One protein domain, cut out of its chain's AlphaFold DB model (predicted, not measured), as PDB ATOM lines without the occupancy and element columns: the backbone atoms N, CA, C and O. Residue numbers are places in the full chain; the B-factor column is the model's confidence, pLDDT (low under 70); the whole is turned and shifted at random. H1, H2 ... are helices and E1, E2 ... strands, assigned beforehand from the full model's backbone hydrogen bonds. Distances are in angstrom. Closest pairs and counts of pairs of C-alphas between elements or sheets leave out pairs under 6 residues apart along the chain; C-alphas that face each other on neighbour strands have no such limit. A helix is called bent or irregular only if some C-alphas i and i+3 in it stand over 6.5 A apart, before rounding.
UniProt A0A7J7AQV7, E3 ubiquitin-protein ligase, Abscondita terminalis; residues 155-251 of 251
ATOM      1  N   THR A 155     150.014 190.163 117.452       88.69
ATOM      2  CA  THR A 155     150.618 188.843 117.602       88.69
ATOM      3  C   THR A 155     150.183 188.243 118.945       88.69
ATOM      4  O   THR A 155     150.335 188.901 119.979       88.69
ATOM      5  N   PRO A 156     149.626 187.016 118.969       89.12
ATOM      6  CA  PRO A 156     149.275 186.334 120.211       89.12
ATOM      7  C   PRO A 156     150.519 185.791 120.920       89.12
ATOM      8  O   PRO A 156     151.577 185.627 120.312       89.12
ATOM      9  N   CYS A 157     150.388 185.438 122.199       88.81
ATOM     10  CA  CYS A 157     151.479 184.804 122.937       88.81
ATOM     11  C   CYS A 157     151.986 183.520 122.233       88.81
ATOM     12  O   CYS A 157     151.174 182.654 121.893       88.81
ATOM     13  N   PRO A 158     153.314 183.338 122.066       83.62
ATOM     14  CA  PRO A 158     153.904 182.114 121.513       83.62
ATOM     15  C   PRO A 158     153.499 180.822 122.232       83.62
ATOM     16  O   PRO A 158     153.439 179.764 121.611       83.62
ATOM     17  N   PHE A 159     153.183 180.889 123.526       79.38
ATOM     18  CA  PHE A 159     152.763 179.719 124.300       79.38
ATOM     19  C   PHE A 159     151.354 179.216 123.950       79.38
ATOM     20  O   PHE A 159     151.074 178.037 124.153       79.38
ATOM     21  N   ASN A 160     150.511 180.056 123.336       78.44
ATOM     22  CA  ASN A 160     149.187 179.659 122.838       78.44
ATOM     23  C   ASN A 160     149.244 178.857 121.537       78.44
ATOM     24  O   ASN A 160     148.206 178.527 120.955       78.44
ATOM     25  N   LEU A 161     150.435 178.588 121.006       68.25
ATOM     26  CA  LEU A 161     150.547 177.703 119.866       68.25
ATOM     27  C   LEU A 161     150.063 176.314 120.288       68.25
ATOM     28  O   LEU A 161     150.710 175.655 121.096       68.25
ATOM     29  N   GLU A 162     148.919 175.906 119.728       55.62
ATOM     30  CA  GLU A 162     148.359 174.552 119.803       55.62
ATOM     31  C   GLU A 162     149.340 173.513 119.239       55.62
ATOM     32  O   GLU A 162     149.209 173.008 118.129       55.62
ATOM     33  N   PHE A 163     150.370 173.203 120.007       55.94
ATOM     34  CA  PHE A 163     150.952 171.882 120.002       55.94
ATOM     35  C   PHE A 163     150.215 171.150 121.108       55.94
ATOM     36  O   PHE A 163     150.096 171.693 122.203       55.94
ATOM     37  N   GLU A 164     149.694 169.960 120.819       46.94
ATOM     38  CA  GLU A 164     148.702 169.219 121.619       46.94
ATOM     39  C   GLU A 164     149.039 169.004 123.115       46.94
ATOM     40  O   GLU A 164     148.264 168.376 123.823       46.94
ATOM     41  N   ASN A 165     150.159 169.516 123.634       49.75
ATOM     42  CA  ASN A 165     150.622 169.331 125.004       49.75
ATOM     43  C   ASN A 165     151.273 170.574 125.658       49.75
ATOM     44  O   ASN A 165     151.975 170.412 126.657       49.75
ATOM     45  N   THR A 166     151.084 171.807 125.162       55.62
ATOM     46  CA  THR A 166     151.503 173.000 125.931       55.62
ATOM     47  C   THR A 166     150.421 173.375 126.950       55.62
ATOM     48  O   THR A 166     149.326 173.809 126.616       55.62
ATOM     49  N   SER A 167     150.702 173.179 128.241       58.62
ATOM     50  CA  SER A 167     149.741 173.432 129.332       58.62
ATOM     51  C   SER A 167     149.544 174.919 129.671       58.62
ATOM     52  O   SER A 167     148.766 175.241 130.568       58.62
ATOM     53  N   ILE A 168     150.252 175.826 128.992       72.06
ATOM     54  CA  ILE A 168     150.275 177.255 129.316       72.06
ATOM     55  C   ILE A 168     149.261 177.977 128.430       72.06
ATOM     56  O   ILE A 168     149.477 178.152 127.235       72.06
ATOM     57  N   LYS A 169     148.154 178.408 129.035       80.12
ATOM     58  CA  LYS A 169     147.196 179.330 128.419       80.12
ATOM     59  C   LYS A 169     147.589 180.760 128.781       80.12
ATOM     60  O   LYS A 169     147.737 181.056 129.964       80.12
ATOM     61  N   CYS A 170     147.754 181.632 127.792       87.19
ATOM     62  CA  CYS A 170     148.111 183.030 128.004       87.19
ATOM     63  C   CYS A 170     147.289 183.944 127.095       87.19
ATOM     64  O   CYS A 170     147.564 184.045 125.910       87.19
ATOM     65  N   ASP A 171     146.325 184.691 127.624       89.81
ATOM     66  CA  ASP A 171     145.424 185.522 126.802       89.81
ATOM     67  C   ASP A 171     146.081 186.792 126.219       89.81
ATOM     68  O   ASP A 171     145.402 187.684 125.710       89.81
ATOM     69  N   TRP A 172     147.409 186.913 126.296       93.44
ATOM     70  CA  TRP A 172     148.125 188.073 125.786       93.44
ATOM     71  C   TRP A 172     148.091 188.134 124.255       93.44
ATOM     72  O   TRP A 172     148.442 187.179 123.553       93.44
ATOM     73  N   ILE A 173     147.716 189.310 123.756       91.75
ATOM     74  CA  ILE A 173     147.804 189.729 122.360       91.75
ATOM     75  C   ILE A 173     148.409 191.132 122.377       91.75
ATOM     76  O   ILE A 173     147.916 192.013 123.083       91.75
ATOM     77  N   GLY A 174     149.481 191.345 121.622       91.81
ATOM     78  CA  GLY A 174     150.160 192.637 121.560       91.81
ATOM     79  C   GLY A 174     150.919 192.828 120.256       91.81
ATOM     80  O   GLY A 174     150.788 192.036 119.329       91.81
ATOM     81  N   ILE A 175     151.714 193.892 120.160       92.62
ATOM     82  CA  ILE A 175     152.549 194.121 118.975       92.62
ATOM     83  C   ILE A 175     153.763 193.187 118.985       92.62
ATOM     84  O   ILE A 175     154.347 192.923 120.038       92.62
ATOM     85  N   ARG A 176     154.162 192.694 117.808       90.06
ATOM     86  CA  ARG A 176     155.225 191.686 117.659       90.06
ATOM     87  C   ARG A 176     156.527 192.056 118.367       90.06
ATOM     88  O   ARG A 176     157.103 191.220 119.059       90.06
ATOM     89  N   ARG A 177     156.985 193.301 118.244       89.69
ATOM     90  CA  ARG A 177     158.222 193.753 118.909       89.69
ATOM     91  C   ARG A 177     158.185 193.642 120.441       89.69
ATOM     92  O   ARG A 177     159.235 193.524 121.068       89.69
ATOM     93  N   ASP A 178     156.994 193.630 121.043       92.06
ATOM     94  CA  ASP A 178     156.812 193.562 122.495       92.06
ATOM     95  C   ASP A 178     156.701 192.113 123.004       92.06
ATOM     96  O   ASP A 178     156.667 191.890 124.216       92.06
ATOM     97  N   VAL A 179     156.700 191.111 122.113       90.06
ATOM     98  CA  VAL A 179     156.586 189.690 122.489       90.06
ATOM     99  C   VAL A 179     157.695 189.294 123.465       90.06
ATOM    100  O   VAL A 179     157.415 188.700 124.501       90.06
ATOM    101  N   ASN A 180     158.950 189.673 123.204       87.81
ATOM    102  CA  ASN A 180     160.068 189.364 124.105       87.81
ATOM    103  C   ASN A 180     159.891 189.970 125.500       87.81
ATOM    104  O   ASN A 180     160.181 189.321 126.507       87.81
ATOM    105  N   LEU A 181     159.409 191.213 125.567       91.44
ATOM    106  CA  LEU A 181     159.122 191.877 126.834       91.44
ATOM    107  C   LEU A 181     158.014 191.133 127.585       91.44
ATOM    108  O   LEU A 181     158.154 190.854 128.775       91.44
ATOM    109  N   HIS A 182     156.945 190.756 126.883       92.75
ATOM    110  CA  HIS A 182     155.870 189.950 127.446       92.75
ATOM    111  C   HIS A 182     156.386 188.612 127.999       92.75
ATOM    112  O   HIS A 182     156.096 188.292 129.154       92.75
ATOM    113  N   LEU A 183     157.185 187.867 127.229       88.69
ATOM    114  CA  LEU A 183     157.725 186.574 127.652       88.69
ATOM    115  C   LEU A 183     158.634 186.696 128.878       88.69
ATOM    116  O   LEU A 183     158.499 185.924 129.822       88.69
ATOM    117  N   ASN A 184     159.528 187.686 128.906       88.44
ATOM    118  CA  ASN A 184     160.416 187.903 130.049       88.44
ATOM    119  C   ASN A 184     159.662 188.319 131.320       88.44
ATOM    120  O   ASN A 184     160.127 188.034 132.418       88.44
ATOM    121  N   ASN A 185     158.505 188.969 131.195       91.31
ATOM    122  CA  ASN A 185     157.737 189.419 132.355       91.31
ATOM    123  C   ASN A 185     156.747 188.363 132.863       91.31
ATOM    124  O   ASN A 185     156.510 188.286 134.065       91.31
ATOM    125  N   ASN A 186     156.171 187.559 131.966       89.88
ATOM    126  CA  ASN A 186     155.044 186.675 132.291       89.88
ATOM    127  C   ASN A 186     155.376 185.180 132.173       89.88
ATOM    128  O   ASN A 186     154.691 184.367 132.780       89.88
ATOM    129  N   HIS A 187     156.436 184.826 131.440       87.94
ATOM    130  CA  HIS A 187     156.824 183.444 131.133       87.94
ATOM    131  C   HIS A 187     158.299 183.151 131.428       87.94
ATOM    132  O   HIS A 187     158.849 182.170 130.938       87.94
ATOM    133  N   ASN A 188     158.981 183.973 132.232       85.25
ATOM    134  CA  ASN A 188     160.421 183.812 132.465       85.25
ATOM    135  C   ASN A 188     160.803 182.427 133.008       85.25
ATOM    136  O   ASN A 188     161.862 181.909 132.666       85.25
ATOM    137  N   ASN A 189     159.941 181.838 133.841       83.94
ATOM    138  CA  ASN A 189     160.149 180.508 134.417       83.94
ATOM    139  C   ASN A 189     159.833 179.373 133.429       83.94
ATOM    140  O   ASN A 189     160.300 178.256 133.622       83.94
ATOM    141  N   ASP A 190     159.066 179.667 132.378       82.25
ATOM    142  CA  ASP A 190     158.709 178.722 131.317       82.25
ATOM    143  C   ASP A 190     159.747 178.722 130.177       82.25
ATOM    144  O   ASP A 190     159.731 177.854 129.301       82.25
ATOM    145  N   LEU A 191     160.665 179.699 130.173       82.44
ATOM    146  CA  LEU A 191     161.765 179.799 129.219       82.44
ATOM    147  C   LEU A 191     162.965 178.966 129.680       82.44
ATOM    148  O   LEU A 191     163.592 179.244 130.705       82.44
ATOM    149  N   GLN A 192     163.370 177.997 128.859       80.81
ATOM    150  CA  GLN A 192     164.582 177.223 129.103       80.81
ATOM    151  C   GLN A 192     165.794 177.990 128.559       80.81
ATOM    152  O   GLN A 192     165.995 178.095 127.348       80.81
ATOM    153  N   ARG A 193     166.628 178.517 129.459       75.19
ATOM    154  CA  ARG A 193     167.865 179.240 129.098       75.19
ATOM    155  C   ARG A 193     169.106 178.348 129.087       75.19
ATOM    156  O   ARG A 193     170.070 178.662 128.399       75.19
ATOM    157  N   ASP A 194     169.068 177.229 129.811       72.88
ATOM    158  CA  ASP A 194     170.127 176.221 129.801       72.88
ATOM    159  C   ASP A 194     169.673 174.969 129.035       72.88
ATOM    160  O   ASP A 194     168.789 174.228 129.471       72.88
ATOM    161  N   LEU A 195     170.273 174.754 127.864       65.12
ATOM    162  CA  LEU A 195     169.969 173.623 126.989       65.12
ATOM    163  C   LEU A 195     170.593 172.312 127.482       65.12
ATOM    164  O   LEU A 195     170.103 171.249 127.120       65.12
ATOM    165  N   LEU A 196     171.657 172.357 128.289       63.78
ATOM    166  CA  LEU A 196     172.390 171.152 128.693       63.78
ATOM    167  C   LEU A 196     171.639 170.371 129.769       63.78
ATOM    168  O   LEU A 196     171.537 169.148 129.691       63.78
ATOM    169  N   SER A 197     171.060 171.071 130.742       59.88
ATOM    170  CA  SER A 197     170.305 170.456 131.837       59.88
ATOM    171  C   SER A 197     168.996 169.805 131.378       59.88
ATOM    172  O   SER A 197     168.521 168.862 132.008       59.88
ATOM    173  N   SER A 198     168.432 170.228 130.244       57.47
ATOM    174  CA  SER A 198     167.174 169.683 129.727       57.47
ATOM    175  C   SER A 198     167.314 168.334 129.002       57.47
ATOM    176  O   SER A 198     166.289 167.676 128.809       57.47
ATOM    177  N   LEU A 199     168.543 167.930 128.646       58.47
ATOM    178  CA  LEU A 199     168.882 166.744 127.841       58.47
ATOM    179  C   LEU A 199     169.296 165.509 128.662       58.47
ATOM    180  O   LEU A 199     169.558 164.458 128.081       58.47
ATOM    181  N   LEU A 200     169.408 165.629 129.990       56.16
ATOM    182  CA  LEU A 200     170.083 164.630 130.834       56.16
ATOM    183  C   LEU A 200     169.182 163.503 131.368       56.16
ATOM    184  O   LEU A 200     169.702 162.485 131.820       56.16
ATOM    185  N   GLU A 201     167.858 163.619 131.278       54.09
ATOM    186  CA  GLU A 201     166.941 162.553 131.707       54.09
ATOM    187  C   GLU A 201     166.623 161.631 130.525       54.09
ATOM    188  O   GLU A 201     165.823 161.975 129.657       54.09
ATOM    189  N   VAL A 202     167.295 160.478 130.427       57.53
ATOM    190  CA  VAL A 202     167.264 159.646 129.208       57.53
ATOM    191  C   VAL A 202     167.105 158.154 129.517       57.53
ATOM    192  O   VAL A 202     167.947 157.342 129.147       57.53
ATOM    193  N   ASP A 203     165.991 157.773 130.147       58.72
ATOM    194  CA  ASP A 203     165.660 156.351 130.370       58.72
ATOM    195  C   ASP A 203     164.438 155.846 129.583       58.72
ATOM    196  O   ASP A 203     164.219 154.631 129.488       58.72
ATOM    197  N   VAL A 204     163.677 156.732 128.935       67.75
ATOM    198  CA  VAL A 204     162.476 156.403 128.141       67.75
ATOM    199  C   VAL A 204     162.461 157.148 126.803       67.75
ATOM    200  O   VAL A 204     163.141 158.153 126.641       67.75
ATOM    201  N   THR A 205     161.707 156.651 125.816       72.88
ATOM    202  CA  THR A 205     161.412 157.426 124.598       72.88
ATOM    203  C   THR A 205     160.493 158.581 124.983       72.88
ATOM    204  O   THR A 205     159.405 158.328 125.493       72.88
ATOM    205  N   TYR A 206     160.900 159.824 124.733       75.44
ATOM    206  CA  TYR A 206     160.090 161.005 125.035       75.44
ATOM    207  C   TYR A 206     160.216 162.066 123.945       75.44
ATOM    208  O   TYR A 206     161.187 162.084 123.184       75.44
ATOM    209  N   VAL A 207     159.218 162.948 123.891       76.06
ATOM    210  CA  VAL A 207     159.261 164.214 123.157       76.06
ATOM    211  C   VAL A 207     159.170 165.326 124.192       76.06
ATOM    212  O   VAL A 207     158.264 165.312 125.020       76.06
ATOM    213  N   LYS A 208     160.108 166.267 124.167       78.88
ATOM    214  CA  LYS A 208     160.105 167.441 125.039       78.88
ATOM    215  C   LYS A 208     160.174 168.694 124.186       78.88
ATOM    216  O   LYS A 208     161.007 168.794 123.285       78.88
ATOM    217  N   MET A 209     159.287 169.630 124.487       77.19
ATOM    218  CA  MET A 209     159.149 170.904 123.796       77.19
ATOM    219  C   MET A 209     159.370 172.020 124.802       77.19
ATOM    220  O   MET A 209     158.838 171.957 125.908       77.19
ATOM    221  N   PHE A 210     160.161 173.019 124.437       80.94
ATOM    222  CA  PHE A 210     160.371 174.192 125.277       80.94
ATOM    223  C   PHE A 210     160.740 175.400 124.424       80.94
ATOM    224  O   PHE A 210     161.305 175.260 123.337       80.94
ATOM    225  N   PHE A 211     160.441 176.589 124.935       83.56
ATOM    226  CA  PHE A 211     160.879 177.832 124.320       83.56
ATOM    227  C   PHE A 211     162.226 178.261 124.897       83.56
ATOM    228  O   PHE A 211     162.486 178.115 126.093       83.56
ATOM    229  N   THR A 212     163.085 178.797 124.039       82.94
ATOM    230  CA  THR A 212     164.351 179.423 124.419       82.94
ATOM    231  C   THR A 212     164.510 180.755 123.695       82.94
ATOM    232  O   THR A 212     163.857 180.999 122.678       82.94
ATOM    233  N   VAL A 213     165.360 181.626 124.234       81.25
ATOM    234  CA  VAL A 213     165.658 182.940 123.656       81.25
ATOM    235  C   VAL A 213     167.155 183.024 123.393       81.25
ATOM    236  O   VAL A 213     167.946 182.902 124.328       81.25
ATOM    237  N   ILE A 214     167.536 183.241 122.135       79.06
ATOM    238  CA  ILE A 214     168.929 183.393 121.692       79.06
ATOM    239  C   ILE A 214     169.008 184.705 120.913       79.06
ATOM    240  O   ILE A 214     168.245 184.892 119.973       79.06
ATOM    241  N   ASP A 215     169.876 185.629 121.331       81.31
ATOM    242  CA  ASP A 215     170.041 186.953 120.705       81.31
ATOM    243  C   ASP A 215     168.717 187.723 120.513       81.31
ATOM    244  O   ASP A 215     168.475 188.339 119.480       81.31
ATOM    245  N   ASN A 216     167.837 187.683 121.525       75.94
ATOM    246  CA  ASN A 216     166.474 188.244 121.499       75.94
ATOM    247  C   ASN A 216     165.529 187.625 120.453       75.94
ATOM    248  O   ASN A 216     164.444 188.153 120.221       75.94
ATOM    249  N   LEU A 217     165.893 186.499 119.851       78.44
ATOM    250  CA  LEU A 217     165.013 185.720 118.992       78.44
ATOM    251  C   LEU A 217     164.449 184.538 119.771       78.44
ATOM    252  O   LEU A 217     165.154 183.880 120.541       78.44
ATOM    253  N   ILE A 218     163.161 184.278 119.574       81.38
ATOM    254  CA  ILE A 218     162.440 183.206 120.257       81.38
ATOM    255  C   ILE A 218     162.476 181.965 119.379       81.38
ATOM    256  O   ILE A 218     162.112 182.009 118.202       81.38
ATOM    257  N   PHE A 219     162.856 180.844 119.980       83.69
ATOM    258  CA  PHE A 219     162.883 179.549 119.325       83.69
ATOM    259  C   PHE A 219     162.057 178.542 120.111       83.69
ATOM    260  O   PHE A 219     162.168 178.452 121.334       83.69
ATOM    261  N   LEU A 220     161.276 177.736 119.399       82.50
ATOM    262  CA  LEU A 220     160.750 176.487 119.926       82.50
ATOM    263  C   LEU A 220     161.759 175.385 119.636       82.50
ATOM    264  O   LEU A 220     162.098 175.118 118.480       82.50
ATOM    265  N   VAL A 221     162.198 174.717 120.690       81.94
ATOM    266  CA  VAL A 221     163.054 173.545 120.591       81.94
ATOM    267  C   VAL A 221     162.200 172.315 120.834       81.94
ATOM    268  O   VAL A 221     161.553 172.179 121.874       81.94
ATOM    269  N   ILE A 222     162.202 171.411 119.861       80.12
ATOM    270  CA  ILE A 222     161.534 170.116 119.926       80.12
ATOM    271  C   ILE A 222     162.616 169.057 119.963       80.12
ATOM    272  O   ILE A 222     163.364 168.860 119.007       80.12
ATOM    273  N   THR A 223     162.677 168.352 121.076       80.88
ATOM    274  CA  THR A 223     163.609 167.256 121.289       80.88
ATOM    275  C   THR A 223     162.840 165.948 121.320       80.88
ATOM    276  O   THR A 223     161.759 165.867 121.900       80.88
ATOM    277  N   LYS A 224     163.375 164.911 120.681       80.88
ATOM    278  CA  LYS A 224     162.832 163.556 120.744       80.88
ATOM    279  C   LYS A 224     163.969 162.576 120.945       80.88
ATOM    280  O   LYS A 224     164.845 162.463 120.093       80.88
ATOM    281  N   PHE A 225     163.931 161.822 122.033       81.06
ATOM    282  CA  PHE A 225     164.828 160.689 122.218       81.06
ATOM    283  C   PHE A 225     164.095 159.396 121.881       81.06
ATOM    284  O   PHE A 225     162.995 159.158 122.372       81.06
ATOM    285  N   VAL A 226     164.696 158.549 121.045       78.62
ATOM    286  CA  VAL A 226     164.148 157.239 120.675       78.62
ATOM    287  C   VAL A 226     165.062 156.157 121.230       78.62
ATOM    288  O   VAL A 226     166.095 155.846 120.635       78.62
ATOM    289  N   LYS A 227     164.660 155.555 122.359       77.62
ATOM    290  CA  LYS A 227     165.479 154.598 123.120       77.62
ATOM    291  C   LYS A 227     165.909 153.391 122.291       77.62
ATOM    292  O   LYS A 227     167.079 153.035 122.305       77.62
ATOM    293  N   ILE A 228     164.977 152.803 121.537       76.75
ATOM    294  CA  ILE A 228     165.228 151.611 120.706       76.75
ATOM    295  C   ILE A 228     166.321 151.879 119.664       76.75
ATOM    296  O   ILE A 228     167.129 151.006 119.375       76.75
ATOM    297  N   LEU A 229     166.360 153.096 119.122       80.12
ATOM    298  CA  LEU A 229     167.354 153.496 118.129       80.12
ATOM    299  C   LEU A 229     168.616 154.090 118.764       80.12
ATOM    300  O   LEU A 229     169.584 154.325 118.048       80.12
ATOM    301  N   ASN A 230     168.592 154.380 120.071       79.38
ATOM    302  CA  ASN A 230     169.582 155.199 120.773       79.38
ATOM    303  C   ASN A 230     169.902 156.501 120.008       79.38
ATOM    304  O   ASN A 230     171.060 156.902 119.873       79.38
ATOM    305  N   LYS A 231     168.862 157.142 119.458       78.00
ATOM    306  CA  LYS A 231     168.978 158.360 118.650       78.00
ATOM    307  C   LYS A 231     168.259 159.524 119.308       78.00
ATOM    308  O   LYS A 231     167.166 159.361 119.853       78.00
ATOM    309  N   PHE A 232     168.876 160.692 119.204       78.12
ATOM    310  CA  PHE A 232     168.319 161.961 119.631       78.12
ATOM    311  C   PHE A 232     168.006 162.814 118.399       78.12
ATOM    312  O   PHE A 232     168.810 162.922 117.478       78.12
ATOM    313  N   TYR A 233     166.819 163.398 118.372       79.25
ATOM    314  CA  TYR A 233     166.361 164.280 117.311       79.25
ATOM    315  C   TYR A 233     166.102 165.650 117.920       79.25
ATOM    316  O   TYR A 233     165.438 165.744 118.952       79.25
ATOM    317  N   CYS A 234     166.615 166.695 117.278       82.38
ATOM    318  CA  CYS A 234     166.387 168.077 117.669       82.38
ATOM    319  C   CYS A 234     165.878 168.854 116.459       82.38
ATOM    320  O   CYS A 234     166.495 168.836 115.394       82.38
ATOM    321  N   ALA A 235     164.754 169.535 116.624       80.56
ATOM    322  CA  ALA A 235     164.298 170.548 115.694       80.56
ATOM    323  C   ALA A 235     164.257 171.880 116.436       80.56
ATOM    324  O   ALA A 235     163.707 171.971 117.534       80.56
ATOM    325  N   VAL A 236     164.844 172.903 115.826       79.81
ATOM    326  CA  VAL A 236     164.788 174.278 116.315       79.81
ATOM    327  C   VAL A 236     164.006 175.066 115.284       79.81
ATOM    328  O   VAL A 236     164.363 175.079 114.107       79.81
ATOM    329  N   VAL A 237     162.912 175.677 115.718       80.81
ATOM    330  CA  VAL A 237     162.031 176.452 114.848       80.81
ATOM    331  C   VAL A 237     161.973 177.864 115.401       80.81
ATOM    332  O   VAL A 237     161.677 178.040 116.585       80.81
ATOM    333  N   SER A 238     162.280 178.863 114.574       81.88
ATOM    334  CA  SER A 238     162.099 180.252 114.987       81.88
ATOM    335  C   SER A 238     160.607 180.539 115.154       81.88
ATOM    336  O   SER A 238     159.769 179.994 114.431       81.88
ATOM    337  N   TYR A 239     160.252 181.382 116.116       74.44
ATOM    338  CA  TYR A 239     158.862 181.788 116.305       74.44
ATOM    339  C   TYR A 239     158.291 182.485 115.057       74.44
ATOM    340  O   TYR A 239     157.129 182.292 114.707       74.44
ATOM    341  N   GLU A 240     159.123 183.239 114.339       69.88
ATOM    342  CA  GLU A 240     158.739 183.906 113.092       69.88
ATOM    343  C   GLU A 240     158.354 182.901 111.999       69.88
ATOM    344  O   GLU A 240     157.324 183.068 111.341       69.88
ATOM    345  N   ASP A 241     159.111 181.810 111.856       68.44
ATOM    346  CA  ASP A 241     158.784 180.743 110.907       68.44
ATOM    347  C   ASP A 241     157.484 180.023 111.291       68.44
ATOM    348  O   ASP A 241     156.725 179.591 110.423       68.44
ATOM    349  N   GLN A 242     157.172 179.923 112.587       60.47
ATOM    350  CA  GLN A 242     155.933 179.291 113.059       60.47
ATOM    351  C   GLN A 242     154.680 180.071 112.680       60.47
ATOM    352  O   GLN A 242     153.674 179.456 112.319       60.47
ATOM    353  N   LEU A 243     154.736 181.405 112.741       62.34
ATOM    354  CA  LEU A 243     153.629 182.257 112.306       62.34
ATOM    355  C   LEU A 243     153.346 182.048 110.811       62.34
ATOM    356  O   LEU A 243     152.198 181.815 110.433       62.34
ATOM    357  N   LYS A 244     154.401 181.993 109.988       61.53
ATOM    358  CA  LYS A 244     154.305 181.728 108.543       61.53
ATOM    359  C   LYS A 244     153.713 180.345 108.234       61.53
ATOM    360  O   LYS A 244     152.990 180.181 107.255       61.53
ATOM    361  N   ILE A 245     153.994 179.331 109.055       54.69
ATOM    362  CA  ILE A 245     153.459 177.971 108.865       54.69
ATOM    363  C   ILE A 245     151.962 177.895 109.202       54.69
ATOM    364  O   ILE A 245     151.224 177.220 108.487       54.69
ATOM    365  N   LYS A 246     151.491 178.585 110.252       49.59
ATOM    366  CA  LYS A 246     150.063 178.584 110.622       49.59
ATOM    367  C   LYS A 246     149.178 179.282 109.590       49.59
ATOM    368  O   LYS A 246     148.096 178.777 109.308       49.59
ATOM    369  N   GLU A 247     149.646 180.380 109.001       48.84
ATOM    370  CA  GLU A 247     148.905 181.081 107.941       48.84
ATOM    371  C   GLU A 247     148.683 180.200 106.699       48.84
ATOM    372  O   GLU A 247     147.642 180.303 106.068       48.84
ATOM    373  N   ASN A 248     149.601 179.273 106.402       36.19
ATOM    374  CA  ASN A 248     149.485 178.341 105.274       36.19
ATOM    375  C   ASN A 248     148.735 177.034 105.600       36.19
ATOM    376  O   ASN A 248     148.441 176.264 104.692       36.19
ATOM    377  N   ALA A 249     148.477 176.738 106.879       30.81
ATOM    378  CA  ALA A 249     147.794 175.514 107.321       30.81
ATOM    379  C   ALA A 249     146.299 175.725 107.625       30.81
ATOM    380  O   ALA A 249     145.574 174.753 107.824       30.81
ATOM    381  N   LEU A 250     145.854 176.984 107.686       30.38
ATOM    382  CA  LEU A 250     144.449 177.390 107.827       30.38
ATOM    383  C   LEU A 250     143.792 177.733 106.473       30.38
ATOM    384  O   LEU A 250     142.716 178.332 106.458       30.38
ATOM    385  N   ILE A 251     144.438 177.345 105.369       30.27
ATOM    386  CA  ILE A 251     143.971 177.460 103.982       30.27
ATOM    387  C   ILE A 251     143.654 176.062 103.445       30.27
ATOM    388  O   ILE A 251     144.529 175.173 103.580       30.27
TER     389      ILE A 251
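What this domain is: This is residues 155 to 251 of the 251 residues of the protein "E3 ubiquitin-protein ligase" of Abscondita terminalis (UniProt A0A7J7AQV7). A long, twisted sheet of three strands, E2, E3 and E4, has two helices, H1 and H2, at one end, each only grazing it. From H1 the long link of residues 187 to 205 runs back along the sheet to its other end, where E2 begins. The printed part has 97 residues, with E1, H1, E2, E3, E4 and H2 along the chain; the sheet's order is E2, E3, E4, antiparallel, and the class is mixed, helices and strands. It is compact, with a radius of gyration of the C-alphas of 14.5 A and spans of 44 by 34 by 24 A.

Where its parts are: E3, residues 217 to 226, is 28.5 A long from first to last C-alpha. E2, residues 206 to 214, is 24.3 A long and begins at C-alpha 206, (160.090, 161.005, 125.035). E4, residues 231 to 238, is 23.2 A long. E1 is residues 173 to 175, 7.3 A. H1, residues 176 to 186, is 15.5 A long and irregular, with C-alphas 177 and 180 7.0 A apart. H2, residues 239 to 249, is 15.6 A long and ends at C-alpha 249, (147.794, 175.514, 107.321).

How they stand to each other: E2, E3 and E4 form a meander, each strand the antiparallel neighbour of the one before. In the hairpin E2 and E3, N 208 and O 223 are 2.8 A apart, within hydrogen-bond range; in the hairpin E3 and E4, N 222 and O 235 are 2.8 A apart, also within range. E2 bends by 50 degrees at residue 211. H2 grazes the sheet with residues 239 to 242; its closest C-alphas to E3 are those of Tyr 239 and Phe 219, 5.5 A. H1 grazes it with residues 179 to 184; the closest C-alphas of H1 and E3 are those of Asn 180 and Ile 218, 7.6 A. H1 and H2 are apart. E1 pairs with no named strand, but residues 155 to 156 pair with its residues 173 to 174, antiparallel. O i to N i+4 pairs are within range in 5 of 7 cases in H1 and 6 of 7 in H2.

The domain as a whole: The C-alphas farthest apart, those of Ile 175 and Ile 228, are 44.4 A apart. The printed part has no cut, and the link from H1 to E2 is long, with 19 residues. The mean pLDDT of the printed part is 74.5; residues 161 to 167, 195 to 204 and 240 to 251 are under 70.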